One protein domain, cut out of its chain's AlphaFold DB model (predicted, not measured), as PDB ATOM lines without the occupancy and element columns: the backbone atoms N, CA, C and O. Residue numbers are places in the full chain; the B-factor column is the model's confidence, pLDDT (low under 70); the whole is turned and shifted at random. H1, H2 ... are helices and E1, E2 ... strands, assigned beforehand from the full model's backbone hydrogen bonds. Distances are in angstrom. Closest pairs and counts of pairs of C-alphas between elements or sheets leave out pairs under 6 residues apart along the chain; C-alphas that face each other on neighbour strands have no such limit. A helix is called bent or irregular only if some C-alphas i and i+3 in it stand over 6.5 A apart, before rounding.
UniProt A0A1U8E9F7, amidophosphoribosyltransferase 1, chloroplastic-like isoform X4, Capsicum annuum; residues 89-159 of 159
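This is residues 89 to 159 of the 159 residues of the protein "amidophosphoribosyltransferase 1, chloroplastic-like isoform X4" of Capsicum annuum (UniProt A0A1U8E9F7). One antiparallel sheet of four strands, in the order E1, E4, E2, E3, makes a wall, and the long helix H1 runs along the strands on one face of it, over E1 and E4; the other face is bare of helices. The short helix H2 is on the same face as H1, near the beginning of E2 and the end of E3, while the equally short H3 only grazes the sheet. The printed part has 71 residues with three named helices and four named strands, which follow each other as E1, H1, E2, E3, H2, H3, E4; the class is mixed, helices and strands. The whole is compact, with a radius of gyration of the C-alphas of 10.9 A, and its outline is elongated, spanning 32 by 19 by 17 A.

Begin with the inner strands of the sheet, E4, residues 152 to 158, and E2, residues 116 to 123: they are antiparallel, with directions 170 degrees apart, and N 120 and O 154 are within hydrogen-bond range at 2.8 A. Beside E4 look for the edge strand E1, residues 89 to 93, antiparallel to it at 170 degrees, with N 92 and O 153 at 2.8 A. Beside E2 look for the other edge strand, E3, residues 126 to 133: E2 and E3 form a hairpin, antiparallel at 169 degrees, with N 121 and O 128 at 2.8 A and N 130 and O 119 at 2.9 A. E1 and E3 are apart. Now find H1, residues 98 to 112, on the sheet at a height over the sheet of 6.9 A; it lies over E1 and E4 and runs along the strands, at 20 degrees to E4 on the local plane. Its closest C-alphas to E4 are those of Ala 98 and Ala 153, 5.4 A apart. With H1 on one face, the sheet and helix make two layers. H2, residues 136 to 139, is on the same face at a height over the sheet of 7.5 A; it is over none of the strands, but only just, with 2 of its 4 C-alphas falling on E2 and 2 on E3. H2 touches H1, the closest C-alphas being those of His 107 and Val 136, 6.0 A apart. H3, residues 142 to 145, only grazes the sheet with residues 144 to 145; it is close to but not clearly touching H1, with the C-alphas of Ser 99 and Leu 145 the closest at 6.4 A. E1, H1, E2 and E3, H2, H3, E4 are split strand-helix-strand units, each with two strands running the same way and another strand between them in the sheet; both crossovers are right-handed. In H1, 9 of 11 O i to N i+4 pairs are within hydrogen-bond range; H2 and H3 are too short for such a pair.

Find C-alpha 89 at (105.431, 118.557, 132.254), where E1 begins; it runs 13.8 A to C-alpha 93. H1 starts at C-alpha 98, at (98.478, 113.728, 121.121), and covers 21.1 A; it is irregular, with C-alphas 108 and 111 7.5 A apart. E2 measures 23.9 A and E3 24.0 A. After the four residues each of H2 and H3, E4 runs 20.6 A to C-alpha 158 at (107.949, 127.377, 132.172).

Look for the two C-alphas farthest apart at His 111 and Asp 124, 33.1 A. The printed part runs from residue 89 to residue 159, the chain's last, and has no cut. No link is long; that from H3 to E4, with 6 residues, is short and the others are tight. The mean pLDDT of the printed part is 97.0, and no printed residue is under 70.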
ATOM      1  N   VAL A  89     105.267 119.435 133.412       97.00
ATOM      2  CA  VAL A  89     105.431 118.557 132.254       97.00
ATOM      3  C   VAL A  89     104.188 117.688 132.066       97.00
ATOM      4  O   VAL A  89     103.619 117.172 133.026       97.00
ATOM      5  N   VAL A  90     103.799 117.476 130.811       98.06
ATOM      6  CA  VAL A  90     102.716 116.575 130.392       98.06
ATOM      7  C   VAL A  90     103.251 115.571 129.375       98.06
ATOM      8  O   VAL A  90     104.096 115.918 128.554       98.06
ATOM      9  N   GLY A  91     102.735 114.338 129.392       98.19
ATOM     10  CA  GLY A  91     102.988 113.331 128.360       98.19
ATOM     11  C   GLY A  91     101.698 112.659 127.889       98.19
ATOM     12  O   GLY A  91     100.862 112.292 128.713       98.19
ATOM     13  N   ILE A  92     101.557 112.483 126.575       98.44
ATOM     14  CA  ILE A  92     100.449 111.785 125.910       98.44
ATOM     15  C   ILE A  92     101.025 110.654 125.049       98.44
ATOM     16  O   ILE A  92     102.063 110.829 124.409       98.44
ATOM     17  N   TYR A  93     100.358 109.499 125.038       97.94
ATOM     18  CA  TYR A  93     100.786 108.302 124.315       97.94
ATOM     19  C   TYR A  93      99.589 107.554 123.719       97.94
ATOM     20  O   TYR A  93      98.614 107.301 124.428       97.94
ATOM     21  N   GLY A  94      99.709 107.136 122.458       97.38
ATOM     22  CA  GLY A  94      98.761 106.254 121.777       97.38
ATOM     23  C   GLY A  94      97.497 106.942 121.257       97.38
ATOM     24  O   GLY A  94      96.488 106.265 121.073       97.38
ATOM     25  N   ASP A  95      97.529 108.258 121.030       97.75
ATOM     26  CA  ASP A  95      96.392 109.022 120.500       97.75
ATOM     27  C   ASP A  95      96.831 109.896 119.323       97.75
ATOM     28  O   ASP A  95      97.757 110.682 119.473       97.75
ATOM     29  N   SER A  96      96.169 109.800 118.166       96.56
ATOM     30  CA  SER A  96      96.557 110.540 116.951       96.56
ATOM     31  C   SER A  96      96.554 112.064 117.109       96.56
ATOM     32  O   SER A  96      97.219 112.760 116.348       96.56
ATOM     33  N   GLU A  97      95.817 112.575 118.096       97.31
ATOM     34  CA  GLU A  97      95.706 113.989 118.441       97.31
ATOM     35  C   GLU A  97      96.547 114.330 119.686       97.31
ATOM     36  O   GLU A  97      96.245 115.282 120.416       97.31
ATOM     37  N   ALA A  98      97.626 113.575 119.943       98.38
ATOM     38  CA  ALA A  98      98.478 113.728 121.121       98.38
ATOM     39  C   ALA A  98      98.954 115.172 121.338       98.38
ATOM     40  O   ALA A  98      98.977 115.648 122.474       98.38
ATOM     41  N   SER A  99      99.287 115.900 120.268       98.31
ATOM     42  CA  SER A  99      99.694 117.309 120.337       98.31
ATOM     43  C   SER A  99      98.584 118.226 120.862       98.31
ATOM     44  O   SER A  99      98.849 119.084 121.708       98.31
ATOM     45  N   ARG A 100      97.333 118.021 120.431       98.50
ATOM     46  CA  ARG A 100      96.167 118.795 120.885       98.50
ATOM     47  C   ARG A 100      95.781 118.453 122.318       98.50
ATOM     48  O   ARG A 100      95.522 119.357 123.109       98.50
ATOM     49  N   LEU A 101      95.802 117.170 122.684       98.56
ATOM     50  CA  LEU A 101      95.579 116.743 124.069       98.56
ATOM     51  C   LEU A 101      96.642 117.321 125.010       98.56
ATOM     52  O   LEU A 101      96.314 117.812 126.090       98.56
ATOM     53  N   CYS A 102      97.903 117.329 124.571       98.44
ATOM     54  CA  CYS A 102      99.004 117.928 125.311       98.44
ATOM     55  C   CYS A 102      98.797 119.440 125.492       98.44
ATOM     56  O   CYS A 102      98.890 119.939 126.610       98.44
ATOM     57  N   TYR A 103      98.417 120.161 124.431       98.56
ATOM     58  CA  TYR A 103      98.063 121.582 124.499       98.56
ATOM     59  C   TYR A 103      96.953 121.873 125.524       98.56
ATOM     60  O   TYR A 103      97.110 122.767 126.356       98.56
ATOM     61  N   LEU A 104      95.861 121.100 125.519       98.44
ATOM     62  CA  LEU A 104      94.758 121.274 126.473       98.44
ATOM     63  C   LEU A 104      95.203 121.028 127.922       98.44
ATOM     64  O   LEU A 104      94.822 121.774 128.825       98.44
ATOM     65  N   ALA A 105      96.030 120.008 128.144       98.19
ATOM     66  CA  ALA A 105      96.586 119.713 129.457       98.19
ATOM     67  C   ALA A 105      97.526 120.829 129.944       98.19
ATOM     68  O   ALA A 105      97.391 121.280 131.079       98.19
ATOM     69  N   LEU A 106      98.414 121.344 129.086       97.94
ATOM     70  CA  LEU A 106      99.262 122.492 129.421       97.94
ATOM     71  C   LEU A 106      98.439 123.749 129.716       97.94
ATOM     72  O   LEU A 106      98.759 124.486 130.642       97.94
ATOM     73  N   HIS A 107      97.345 123.974 128.986       97.38
ATOM     74  CA  HIS A 107      96.435 125.083 129.259       97.38
ATOM     75  C   HIS A 107      95.783 124.959 130.648       97.38
ATOM     76  O   HIS A 107      95.621 125.956 131.350       97.38
ATOM     77  N   ALA A 108      95.440 123.743 131.088       97.38
ATOM     78  CA  ALA A 108      94.956 123.508 132.452       97.38
ATOM     79  C   ALA A 108      96.044 123.767 133.516       97.38
ATOM     80  O   ALA A 108      95.739 124.217 134.624       97.38
ATOM     81  N   LEU A 109      97.311 123.536 133.167       95.31
ATOM     82  CA  LEU A 109      98.486 123.723 134.024       95.31
ATOM     83  C   LEU A 109      99.117 125.124 133.938       95.31
ATOM     84  O   LEU A 109     100.076 125.414 134.642       95.31
ATOM     85  N   GLN A 110      98.548 126.044 133.154       95.00
ATOM     86  CA  GLN A 110      99.082 127.401 132.954       95.00
ATOM     87  C   GLN A 110      99.316 128.182 134.262       95.00
ATOM     88  O   GLN A 110     100.151 129.078 134.327       95.00
ATOM     89  N   HIS A 111      98.592 127.848 135.328       92.12
ATOM     90  CA  HIS A 111      98.742 128.474 136.640       92.12
ATOM     91  C   HIS A 111     100.093 128.177 137.323       92.12
ATOM     92  O   HIS A 111     100.414 128.829 138.313       92.12
ATOM     93  N   ARG A 112     100.873 127.224 136.800       89.31
ATOM     94  CA  ARG A 112     102.218 126.859 137.269       89.31
ATOM     95  C   ARG A 112     103.342 127.399 136.387       89.31
ATOM     96  O   ARG A 112     104.499 127.171 136.695       89.31
ATOM     97  N   GLY A 113     103.039 128.161 135.337       88.25
ATOM     98  CA  GLY A 113     104.073 128.947 134.678       88.25
ATOM     99  C   GLY A 113     103.587 129.790 133.517       88.25
ATOM    100  O   GLY A 113     102.663 129.396 132.814       88.25
ATOM    101  N   GLN A 114     104.169 130.979 133.348       93.31
ATOM    102  CA  GLN A 114     103.711 131.989 132.381       93.31
ATOM    103  C   GLN A 114     104.839 132.529 131.486       93.31
ATOM    104  O   GLN A 114     104.571 133.299 130.563       93.31
ATOM    105  N   GLU A 115     106.084 132.111 131.716       94.94
ATOM    106  CA  GLU A 115     107.253 132.560 130.955       94.94
ATOM    107  C   GLU A 115     107.328 131.964 129.546       94.94
ATOM    108  O   GLU A 115     107.825 132.605 128.614       94.94
ATOM    109  N   GLY A 116     106.845 130.736 129.360       96.94
ATOM    110  CA  GLY A 116     106.887 130.068 128.065       96.94
ATOM    111  C   GLY A 116     106.273 128.679 128.060       96.94
ATOM    112  O   GLY A 116     105.983 128.094 129.102       96.94
ATOM    113  N   ALA A 117     106.121 128.121 126.864       98.38
ATOM    114  CA  ALA A 117     105.589 126.781 126.672       98.38
ATOM    115  C   ALA A 117     106.252 126.067 125.489       98.38
ATOM    116  O   ALA A 117     106.780 126.690 124.561       98.38
ATOM    117  N   GLY A 118     106.221 124.738 125.517       98.31
ATOM    118  CA  GLY A 118     106.782 123.899 124.463       98.31
ATOM    119  C   GLY A 118     106.061 122.567 124.341       98.31
ATOM    120  O   GLY A 118     105.689 121.984 125.352       98.31
ATOM    121  N   ILE A 119     105.879 122.089 123.109       98.75
ATOM    122  CA  ILE A 119     105.381 120.742 122.806       98.75
ATOM    123  C   ILE A 119     106.322 120.099 121.790       98.75
ATOM    124  O   ILE A 119     106.706 120.715 120.792       98.75
ATOM    125  N   VAL A 120     106.672 118.843 122.044       98.56
ATOM    126  CA  VAL A 120     107.394 117.962 121.128       98.56
ATOM    127  C   VAL A 120     106.515 116.759 120.830       98.56
ATOM    128  O   VAL A 120     105.923 116.188 121.742       98.56
ATOM    129  N   CYS A 121     106.426 116.363 119.565       98.31
ATOM    130  CA  CYS A 121     105.697 115.179 119.118       98.31
ATOM    131  C   CYS A 121     106.597 114.287 118.274       98.31
ATOM    132  O   CYS A 121     107.554 114.768 117.662       98.31
ATOM    133  N   VAL A 122     106.293 112.994 118.246       97.62
ATOM    134  CA  VAL A 122     107.025 112.015 117.440       97.62
ATOM    135  C   VAL A 122     106.069 111.387 116.440       97.62
ATOM    136  O   VAL A 122     105.055 110.821 116.830       97.62
ATOM    137  N   ASN A 123     106.423 111.461 115.159       95.31
ATOM    138  CA  ASN A 123     105.738 110.753 114.084       95.31
ATOM    139  C   ASN A 123     106.774 110.030 113.224       95.31
ATOM    140  O   ASN A 123     107.734 110.657 112.781       95.31
ATOM    141  N   ASP A 124     106.594 108.730 112.989       94.00
ATOM    142  CA  ASP A 124     107.510 107.904 112.187       94.00
ATOM    143  C   ASP A 124     108.988 108.010 112.621       94.00
ATOM    144  O   ASP A 124     109.896 108.116 111.799       94.00
ATOM    145  N   ASN A 125     109.244 108.008 113.937       93.12
ATOM    146  CA  ASN A 125     110.565 108.223 114.554       93.12
ATOM    147  C   ASN A 125     111.196 109.606 114.299       93.12
ATOM    148  O   ASN A 125     112.355 109.830 114.651       93.12
ATOM    149  N   VAL A 126     110.449 110.553 113.731       96.25
ATOM    150  CA  VAL A 126     110.878 111.939 113.550       96.25
ATOM    151  C   VAL A 126     110.241 112.801 114.630       96.25
ATOM    152  O   VAL A 126     109.017 112.882 114.742       96.25
ATOM    153  N   HIS A 127     111.077 113.479 115.414       96.25
ATOM    154  CA  HIS A 127     110.615 114.474 116.373       96.25
ATOM    155  C   HIS A 127     110.320 115.811 115.685       96.25
ATOM    156  O   HIS A 127     111.079 116.286 114.839       96.25
ATOM    157  N   LYS A 128     109.225 116.451 116.083       98.06
ATOM    158  CA  LYS A 128     108.889 117.829 115.721       98.06
ATOM    159  C   LYS A 128     108.570 118.600 116.985       98.06
ATOM    160  O   LYS A 128     107.871 118.091 117.853       98.06
ATOM    161  N   SER A 129     109.079 119.819 117.087       98.06
ATOM    162  CA  SER A 129     108.949 120.641 118.285       98.06
ATOM    163  C   SER A 129     108.517 122.055 117.944       98.06
ATOM    164  O   SER A 129     109.012 122.644 116.983       98.06
ATOM    165  N   ILE A 130     107.656 122.620 118.781       98.56
ATOM    166  CA  ILE A 130     107.336 124.045 118.783       98.56
ATOM    167  C   ILE A 130     107.493 124.546 120.212       98.56
ATOM    168  O   ILE A 130     106.922 123.977 121.140       98.56
ATOM    169  N   THR A 131     108.266 125.615 120.374       98.19
ATOM    170  CA  THR A 131     108.473 126.308 121.645       98.19
ATOM    171  C   THR A 131     108.260 127.804 121.453       98.19
ATOM    172  O   THR A 131     108.406 128.333 120.348       98.19
ATOM    173  N   GLY A 132     107.900 128.495 122.526       98.06
ATOM    174  CA  GLY A 132     107.739 129.939 122.515       98.06
ATOM    175  C   GLY A 132     107.690 130.522 123.918       98.06
ATOM    176  O   GLY A 132     107.551 129.802 124.905       98.06
ATOM    177  N   VAL A 133     107.831 131.841 123.975       97.75
ATOM    178  CA  VAL A 133     107.689 132.633 125.199       97.75
ATOM    179  C   VAL A 133     106.232 133.053 125.388       97.75
ATOM    180  O   VAL A 133     105.514 133.234 124.403       97.75
ATOM    181  N   GLY A 134     105.825 133.244 126.639       96.38
ATOM    182  CA  GLY A 134     104.471 133.641 127.018       96.38
ATOM    183  C   GLY A 134     103.519 132.472 127.276       96.38
ATOM    184  O   GLY A 134     103.932 131.338 127.531       96.38
ATOM    185  N   LEU A 135     102.219 132.768 127.228       97.19
ATOM    186  CA  LEU A 135     101.160 131.825 127.576       97.19
ATOM    187  C   LEU A 135     101.023 130.718 126.526       97.19
ATOM    188  O   LEU A 135     101.287 130.914 125.340       97.19
ATOM    189  N   VAL A 136     100.519 129.557 126.940       97.56
ATOM    190  CA  VAL A 136     100.262 128.397 126.073       97.56
ATOM    191  C   VAL A 136      99.388 128.793 124.873       97.56
ATOM    192  O   VAL A 136      99.701 128.413 123.746       97.56
ATOM    193  N   PHE A 137      98.350 129.611 125.081       97.06
ATOM    194  CA  PHE A 137      97.471 130.092 124.003       97.06
ATOM    195  C   PHE A 137      98.193 130.981 122.970       97.06
ATOM    196  O   PHE A 137      97.875 130.931 121.785       97.06
ATOM    197  N   ASP A 138      99.196 131.755 123.389       97.31
ATOM    198  CA  ASP A 138      99.963 132.623 122.484       97.31
ATOM    199  C   ASP A 138     101.008 131.822 121.691       97.31
ATOM    200  O   ASP A 138     101.280 132.076 120.508       97.31
ATOM    201  N   VAL A 139     101.600 130.812 122.337       98.00
ATOM    202  CA  VAL A 139     102.620 129.957 121.727       98.00
ATOM    203  C   VAL A 139     102.014 129.039 120.665       98.00
ATOM    204  O   VAL A 139     102.629 128.870 119.603       98.00
ATOM    205  N   PHE A 140     100.820 128.483 120.890       98.38
ATOM    206  CA  PHE A 140     100.206 127.484 120.011       98.38
ATOM    207  C   PHE A 140      98.919 127.993 119.357       98.38
ATOM    208  O   PHE A 140      97.904 128.203 120.007       98.38
ATOM    209  N   SER A 141      98.945 128.106 118.029       98.12
ATOM    210  CA  SER A 141      97.747 128.253 117.200       98.12
ATOM    211  C   SER A 141      97.386 126.919 116.550       98.12
ATOM    212  O   SER A 141      98.245 126.045 116.421       98.12
ATOM    213  N   GLU A 142      96.154 126.777 116.058       97.38
ATOM    214  CA  GLU A 142      95.711 125.560 115.355       97.38
ATOM    215  C   GLU A 142      96.691 125.161 114.237       97.38
ATOM    216  O   GLU A 142      97.183 124.039 114.188       97.38
ATOM    217  N   SER A 143      97.121 126.134 113.428       98.00
ATOM    218  CA  SER A 143      98.072 125.915 112.331       98.00
ATOM    219  C   SER A 143      99.471 125.484 112.787       98.00
ATOM    220  O   SER A 143     100.248 124.966 111.983       98.00
ATOM    221  N   LYS A 144      99.847 125.762 114.043       98.06
ATOM    222  CA  LYS A 144     101.085 125.264 114.658       98.06
ATOM    223  C   LYS A 144     100.886 123.837 115.169       98.06
ATOM    224  O   LYS A 144     101.762 123.010 114.940       98.06
ATOM    225  N   LEU A 145      99.747 123.541 115.793       98.12
ATOM    226  CA  LEU A 145      99.399 122.190 116.250       98.12
ATOM    227  C   LEU A 145      99.298 121.205 115.074       98.12
ATOM    228  O   LEU A 145      99.831 120.105 115.165       98.12
ATOM    229  N   ASP A 146      98.782 121.641 113.920       97.81
ATOM    230  CA  ASP A 146      98.781 120.860 112.668       97.81
ATOM    231  C   ASP A 146     100.184 120.427 112.206       97.81
ATOM    232  O   ASP A 146     100.352 119.447 111.480       97.81
ATOM    233  N   ARG A 147     101.227 121.159 112.615       97.75
ATOM    234  CA  ARG A 147     102.625 120.844 112.279       97.75
ATOM    235  C   ARG A 147     103.261 119.861 113.257       97.75
ATOM    236  O   ARG A 147     104.407 119.470 113.032       97.75
ATOM    237  N   LEU A 148     102.532 119.446 114.290       98.12
ATOM    238  CA  LEU A 148     102.930 118.473 115.303       98.12
ATOM    239  C   LEU A 148     102.087 117.184 115.183       98.12
ATOM    240  O   LEU A 148     101.316 116.876 116.090       98.12
ATOM    241  N   PRO A 149     102.196 116.433 114.069       96.94
ATOM    242  CA  PRO A 149     101.575 115.120 113.958       96.94
ATOM    243  C   PRO A 149     102.282 114.108 114.864       96.94
ATOM    244  O   PRO A 149     103.466 114.272 115.181       96.94
ATOM    245  N   GLY A 150     101.577 113.029 115.191       96.75
ATOM    246  CA  GLY A 150     102.116 111.891 115.926       96.75
ATOM    247  C   GLY A 150     101.191 111.437 117.043       96.75
ATOM    248  O   GLY A 150     100.347 112.200 117.508       96.75
ATOM    249  N   ASP A 151     101.378 110.198 117.482       97.62
ATOM    250  CA  ASP A 151     100.624 109.583 118.573       97.62
ATOM    251  C   ASP A 151     101.316 109.684 119.944       97.62
ATOM    252  O   ASP A 151     100.771 109.261 120.966       97.62
ATOM    253  N   LEU A 152     102.510 110.280 119.978       98.25
ATOM    254  CA  LEU A 152     103.254 110.610 121.188       98.25
ATOM    255  C   LEU A 152     103.528 112.108 121.260       98.25
ATOM    256  O   LEU A 152     104.039 112.696 120.302       98.25
ATOM    257  N   ALA A 153     103.292 112.699 122.429       98.56
ATOM    258  CA  ALA A 153     103.632 114.089 122.705       98.56
ATOM    259  C   ALA A 153     104.146 114.285 124.135       98.56
ATOM    260  O   ALA A 153     103.652 113.661 125.072       98.56
ATOM    261  N   ILE A 154     105.102 115.197 124.305       98.62
ATOM    262  CA  ILE A 154     105.524 115.732 125.603       98.62
ATOM    263  C   ILE A 154     105.395 117.250 125.549       98.62
ATOM    264  O   ILE A 154     105.759 117.869 124.548       98.62
ATOM    265  N   GLY A 155     104.875 117.843 126.615       98.31
ATOM    266  CA  GLY A 155     104.686 119.280 126.747       98.31
ATOM    267  C   GLY A 155     105.248 119.817 128.051       98.31
ATOM    268  O   GLY A 155     105.366 119.073 129.021       98.31
ATOM    269  N   HIS A 156     105.572 121.105 128.078       98.19
ATOM    270  CA  HIS A 156     106.101 121.794 129.252       98.19
ATOM    271  C   HIS A 156     105.607 123.242 129.318       98.19
ATOM    272  O   HIS A 156     105.557 123.914 128.282       98.19
ATOM    273  N   VAL A 157     105.314 123.738 130.525       97.06
ATOM    274  CA  VAL A 157     105.147 125.176 130.816       97.06
ATOM    275  C   VAL A 157     106.246 125.637 131.758       97.06
ATOM    276  O   VAL A 157     106.546 124.976 132.749       97.06
ATOM    277  N   ARG A 158     106.870 126.758 131.411       95.31
ATOM    278  CA  ARG A 158     107.949 127.377 132.172       95.31
ATOM    279  C   ARG A 158     107.359 128.417 133.121       95.31
ATOM    280  O   ARG A 158     106.573 129.249 132.659       95.31
ATOM    281  N   PHE A 159     107.716 128.329 134.403       87.38
ATOM    282  CA  PHE A 159     107.430 129.384 135.375       87.38
ATOM    283  C   PHE A 159     108.233 130.617 135.042       87.38
ATOM    284  O   PHE A 159     109.440 130.430 134.778       87.38
TER     285      PHE A 159